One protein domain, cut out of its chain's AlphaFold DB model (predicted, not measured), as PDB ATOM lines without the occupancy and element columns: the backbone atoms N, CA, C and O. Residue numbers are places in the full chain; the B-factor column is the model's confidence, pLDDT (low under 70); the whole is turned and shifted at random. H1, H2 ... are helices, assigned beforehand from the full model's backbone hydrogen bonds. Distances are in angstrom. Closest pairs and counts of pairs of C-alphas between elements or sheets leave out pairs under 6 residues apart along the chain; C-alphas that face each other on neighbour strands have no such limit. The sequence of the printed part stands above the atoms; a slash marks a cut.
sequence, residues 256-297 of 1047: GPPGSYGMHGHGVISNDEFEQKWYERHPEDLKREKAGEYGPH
ATOM      1  N   GLY A 256       4.043 -21.691   7.296       79.88
ATOM      2  CA  GLY A 256       2.800 -22.320   7.745       79.88
ATOM      3  C   GLY A 256       1.568 -21.625   7.157       79.88
ATOM      4  O   GLY A 256       1.714 -20.599   6.480       79.88
ATOM      5  N   PRO A 257       0.358 -22.156   7.411       84.06
ATOM      6  CA  PRO A 257      -0.888 -21.626   6.869       84.06
ATOM      7  C   PRO A 257      -1.045 -20.102   7.058       84.06
ATOM      8  O   PRO A 257      -0.703 -19.544   8.105       84.06
ATOM      9  N   PRO A 258      -1.555 -19.369   6.051       78.00
ATOM     10  CA  PRO A 258      -1.594 -17.912   6.082       78.00
ATOM     11  C   PRO A 258      -2.520 -17.401   7.192       78.00
ATOM     12  O   PRO A 258      -3.740 -17.449   7.077       78.00
ATOM     13  N   GLY A 259      -1.914 -16.862   8.251       72.19
ATOM     14  CA  GLY A 259      -2.603 -16.348   9.439       72.19
ATOM     15  C   GLY A 259      -2.289 -17.113  10.726       72.19
ATOM     16  O   GLY A 259      -2.433 -16.535  11.799       72.19
ATOM     17  N   SER A 260      -1.771 -18.341  10.644       72.00
ATOM     18  CA  SER A 260      -1.591 -19.249  11.790       72.00
ATOM     19  C   SER A 260      -0.256 -19.087  12.548       72.00
ATOM     20  O   SER A 260       0.210 -19.988  13.254       72.00
ATOM     21  N   TYR A 261       0.366 -17.909  12.416       67.50
ATOM     22  CA  TYR A 261       1.650 -17.555  13.026       67.50
ATOM     23  C   TYR A 261       1.616 -17.695  14.555       67.50
ATOM     24  O   TYR A 261       0.832 -17.023  15.223       67.50
ATOM     25  N   GLY A 262       2.501 -18.536  15.100       69.50
ATOM     26  CA  GLY A 262       2.567 -18.838  16.535       69.50
ATOM     27  C   GLY A 262       1.592 -19.920  17.013       69.50
ATOM     28  O   GLY A 262       1.608 -20.245  18.192       69.50
ATOM     29  N   MET A 263       0.770 -20.485  16.119       73.75
ATOM     30  CA  MET A 263      -0.008 -21.703  16.380       73.75
ATOM     31  C   MET A 263       0.741 -22.956  15.891       73.75
ATOM     32  O   MET A 263       0.694 -24.003  16.529       73.75
ATOM     33  N   HIS A 264       1.463 -22.822  14.773       71.81
ATOM     34  CA  HIS A 264       2.191 -23.901  14.097       71.81
ATOM     35  C   HIS A 264       3.681 -23.892  14.433       71.81
ATOM     36  O   HIS A 264       4.258 -22.848  14.747       71.81
ATOM     37  N   GLY A 265       4.313 -25.059  14.298       66.69
ATOM     38  CA  GLY A 265       5.740 -25.262  14.547       66.69
ATOM     39  C   GLY A 265       6.081 -25.971  15.857       66.69
ATOM     40  O   GLY A 265       7.224 -26.379  16.039       66.69
ATOM     41  N   HIS A 266       5.104 -26.196  16.738       67.06
ATOM     42  CA  HIS A 266       5.282 -26.931  17.999       67.06
ATOM     43  C   HIS A 266       5.343 -28.466  17.823       67.06
ATOM     44  O   HIS A 266       5.264 -29.197  18.805       67.06
ATOM     45  N   GLY A 267       5.460 -28.962  16.585       65.56
ATOM     46  CA  GLY A 267       5.411 -30.391  16.237       65.56
ATOM     47  C   GLY A 267       3.997 -30.987  16.184       65.56
ATOM     48  O   GLY A 267       3.831 -32.143  15.802       65.56
ATOM     49  N   VAL A 268       2.974 -30.201  16.535       72.56
ATOM     50  CA  VAL A 268       1.559 -30.591  16.516       72.56
ATOM     51  C   VAL A 268       0.874 -29.909  15.337       72.56
ATOM     52  O   VAL A 268       0.729 -28.692  15.336       72.56
ATOM     53  N   ILE A 269       0.441 -30.702  14.357       74.62
ATOM     54  CA  ILE A 269      -0.320 -30.228  13.194       74.62
ATOM     55  C   ILE A 269      -1.794 -30.082  13.591       74.62
ATOM     56  O   ILE A 269      -2.364 -30.991  14.203       74.62
ATOM     57  N   SER A 270      -2.432 -28.980  13.199       75.44
ATOM     58  CA  SER A 270      -3.877 -28.788  13.353       75.44
ATOM     59  C   SER A 270      -4.712 -29.848  12.622       75.44
ATOM     60  O   SER A 270      -4.398 -30.276  11.511       75.44
ATOM     61  N   ASN A 271      -5.873 -30.184  13.194       79.81
ATOM     62  CA  ASN A 271      -6.905 -30.990  12.527       79.81
ATOM     63  C   ASN A 271      -7.953 -30.143  11.769       79.81
ATOM     64  O   ASN A 271      -9.039 -30.639  11.478       79.81
ATOM     65  N   ASP A 272      -7.663 -28.871  11.470       87.25
ATOM     66  CA  ASP A 272      -8.541 -28.020  10.655       87.25
ATOM     67  C   ASP A 272      -8.454 -28.433   9.177       87.25
ATOM     68  O   ASP A 272      -7.369 -28.499   8.596       87.25
ATOM     69  N   GLU A 273      -9.608 -28.664   8.547       87.12
ATOM     70  CA  GLU A 273      -9.724 -28.921   7.112       87.12
ATOM     71  C   GLU A 273      -9.041 -27.848   6.246       87.12
ATOM     72  O   GLU A 273      -8.547 -28.165   5.163       87.12
ATOM     73  N   PHE A 274      -9.040 -26.579   6.666       84.44
ATOM     74  CA  PHE A 274      -8.390 -25.496   5.925       84.44
ATOM     75  C   PHE A 274      -6.866 -25.650   5.928       84.44
ATOM     76  O   PHE A 274      -6.223 -25.506   4.885       84.44
ATOM     77  N   GLU A 275      -6.295 -25.984   7.082       85.81
ATOM     78  CA  GLU A 275      -4.851 -26.118   7.268       85.81
ATOM     79  C   GLU A 275      -4.354 -27.442   6.670       85.81
ATOM     80  O   GLU A 275      -3.343 -27.449   5.970       85.81
ATOM     81  N   GLN A 276      -5.135 -28.524   6.766       87.88
ATOM     82  CA  GLN A 276      -4.900 -29.764   6.017       87.88
ATOM     83  C   GLN A 276      -4.867 -29.517   4.499       87.88
ATOM     84  O   GLN A 276      -3.882 -29.864   3.851       87.88
ATOM     85  N   LYS A 277      -5.864 -28.823   3.926       90.44
ATOM     86  CA  LYS A 277      -5.893 -28.465   2.488       90.44
ATOM     87  C   LYS A 277      -4.803 -27.467   2.085       90.44
ATOM     88  O   LYS A 277      -4.486 -27.345   0.898       90.44
ATOM     89  N   TRP A 278      -4.224 -26.740   3.042       88.62
ATOM     90  CA  TRP A 278      -3.023 -25.941   2.819       88.62
ATOM     91  C   TRP A 278      -1.776 -26.832   2.764       88.62
ATOM     92  O   TRP A 278      -1.013 -26.735   1.804       88.62
ATOM     93  N   TYR A 279      -1.609 -27.752   3.713       89.69
ATOM     94  CA  TYR A 279      -0.486 -28.691   3.771       89.69
ATOM     95  C   TYR A 279      -0.485 -29.737   2.642       89.69
ATOM     96  O   TYR A 279       0.584 -30.080   2.140       89.69
ATOM     97  N   GLU A 280      -1.651 -30.162   2.145       90.31
ATOM     98  CA  GLU A 280      -1.796 -30.939   0.899       90.31
ATOM     99  C   GLU A 280      -1.172 -30.225  -0.313       90.31
ATOM    100  O   GLU A 280      -0.675 -30.870  -1.237       90.31
ATOM    101  N   ARG A 281      -1.179 -28.885  -0.312       92.25
ATOM    102  CA  ARG A 281      -0.577 -28.042  -1.359       92.25
ATOM    103  C   ARG A 281       0.875 -27.658  -1.060       92.25
ATOM    104  O   ARG A 281       1.578 -27.251  -1.981       92.25
ATOM    105  N   HIS A 282       1.320 -27.802   0.189       88.94
ATOM    106  CA  HIS A 282       2.652 -27.420   0.669       88.94
ATOM    107  C   HIS A 282       3.308 -28.586   1.441       88.94
ATOM    108  O   HIS A 282       3.544 -28.491   2.650       88.94
ATOM    109  N   PRO A 283       3.623 -29.713   0.769       87.88
ATOM    110  CA  PRO A 283       4.126 -30.915   1.435       87.88
ATOM    111  C   PRO A 283       5.515 -30.734   2.067       87.88
ATOM    112  O   PRO A 283       5.820 -31.411   3.046       87.88
ATOM    113  N   GLU A 284       6.356 -29.822   1.565       84.50
ATOM    114  CA  GLU A 284       7.636 -29.488   2.216       84.50
ATOM    115  C   GLU A 284       7.429 -28.739   3.538       84.50
ATOM    116  O   GLU A 284       8.131 -28.999   4.515       84.50
ATOM    117  N   ASP A 285       6.423 -27.870   3.606       85.69
ATOM    118  CA  ASP A 285       6.089 -27.135   4.824       85.69
ATOM    119  C   ASP A 285       5.399 -28.069   5.847       85.69
ATOM    120  O   ASP A 285       5.642 -27.962   7.049       85.69
ATOM    121  N   LEU A 286       4.659 -29.089   5.384       86.12
ATOM    122  CA  LEU A 286       4.162 -30.188   6.230       86.12
ATOM    123  C   LEU A 286       5.303 -31.034   6.816       86.12
ATOM    124  O   LEU A 286       5.257 -31.407   7.989       86.12
ATOM    125  N   LYS A 287       6.341 -31.352   6.026       83.81
ATOM    126  CA  LYS A 287       7.554 -32.009   6.552       83.81
ATOM    127  C   LYS A 287       8.249 -31.120   7.578       83.81
ATOM    128  O   LYS A 287       8.705 -31.629   8.595       83.81
ATOM    129  N   ARG A 288       8.312 -29.808   7.329       80.81
ATOM    130  CA  ARG A 288       8.957 -28.828   8.210       80.81
ATOM    131  C   ARG A 288       8.273 -28.712   9.569       80.81
ATOM    132  O   ARG A 288       8.964 -28.639  10.583       80.81
ATOM    133  N   GLU A 289       6.942 -28.747   9.606       80.12
ATOM    134  CA  GLU A 289       6.209 -28.828  10.871       80.12
ATOM    135  C   GLU A 289       6.386 -30.187  11.561       80.12
ATOM    136  O   GLU A 289       6.634 -30.215  12.765       80.12
ATOM    137  N   LYS A 290       6.348 -31.305  10.824       77.38
ATOM    138  CA  LYS A 290       6.614 -32.643  11.391       77.38
ATOM    139  C   LYS A 290       8.030 -32.782  11.962       77.38
ATOM    140  O   LYS A 290       8.215 -33.472  12.955       77.38
ATOM    141  N   ALA A 291       9.008 -32.107  11.362       73.19
ATOM    142  CA  ALA A 291      10.373 -31.967  11.873       73.19
ATOM    143  C   ALA A 291      10.511 -30.873  12.956       73.19
ATOM    144  O   ALA A 291      11.592 -30.688  13.514       73.19
ATOM    145  N   GLY A 292       9.435 -30.134  13.244       69.31
ATOM    146  CA  GLY A 292       9.353 -29.153  14.319       69.31
ATOM    147  C   GLY A 292      10.216 -27.903  14.146       69.31
ATOM    148  O   GLY A 292      10.545 -27.308  15.161       69.31
ATOM    149  N   GLU A 293      10.587 -27.480  12.924       68.75
ATOM    150  CA  GLU A 293      11.656 -26.480  12.631       68.75
ATOM    151  C   GLU A 293      11.500 -25.080  13.288       68.75
ATOM    152  O   GLU A 293      12.387 -24.228  13.177       68.75
ATOM    153  N   TYR A 294      10.390 -24.832  13.987       65.75
ATOM    154  CA  TYR A 294      10.085 -23.591  14.702       65.75
ATOM    155  C   TYR A 294       9.808 -23.786  16.209       65.75
ATOM    156  O   TYR A 294       9.488 -22.816  16.894       65.75
ATOM    157  N   GLY A 295       9.918 -25.011  16.733       62.38
ATOM    158  CA  GLY A 295       9.558 -25.379  18.105       62.38
ATOM    159  C   GLY A 295      10.750 -25.783  18.988       62.38
ATOM    160  O   GLY A 295      11.843 -26.064  18.495       62.38
ATOM    161  N   PRO A 296      10.559 -25.871  20.318       57.41
ATOM    162  CA  PRO A 296      11.628 -26.245  21.253       57.41
ATOM    163  C   PRO A 296      12.088 -27.708  21.108       57.41
ATOM    164  O   PRO A 296      13.193 -28.045  21.533       57.41
ATOM    165  N   HIS A 297      11.264 -28.570  20.503       53.06
ATOM    166  CA  HIS A 297      11.491 -30.017  20.426       53.06
ATOM    167  C   HIS A 297      12.503 -30.450  19.345       53.06
ATOM    168  O   HIS A 297      12.869 -31.621  19.281       53.06
TER     169      HIS A 297
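Overview. This is residues 256 to 297 of the 1047 residues of an uncharacterized protein of Leptosphaeria maculans (strain JN3 / isolate v23.1.3 / race Av1-4-5-6-7-8) (UniProt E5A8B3). This is a small domain with little regular structure: a long loop, residues 256 to 272, leads into two short helices, H1 and then H2, set like an L with the corner at the turn between them. A tail, residues 291 to 297, follows H2. The printed part has 42 residues, 15 of them in the two named helices, with no named strand; the class is all helix. It is compact, with a radius of gyration of the C-alphas of 9.3 A, and spans 26 by 18 by 15 A.

Along the chain. Gly 256 has its C-alpha at (2.800, -22.320, 7.745). H1, residues 273 to 279, is 9.8 A long and begins at C-alpha 273, (-9.724, -28.921, 7.112). H2, residues 283 to 290, is 10.4 A long and ends at C-alpha 290, (6.614, -32.643, 11.391).

Arrangement. H1 and H2 are close but not clearly touching; their closest C-alphas, those of Tyr 279 and Leu 286, are 5.5 A apart. Their lines are about perpendicular, at 74 degrees. In H1 and H2 every O i to N i+4 pair is within hydrogen-bond range.

Size, cuts and confidence. The C-alphas farthest apart, those of Lys 277 and Pro 296, are 25.8 A apart. The printed part has no cut, and the link from H1 to H2 is tight. Mean pLDDT of the printed part is 77.6; residues 261 to 262, 265 to 267 and 292 to 297 are under 70.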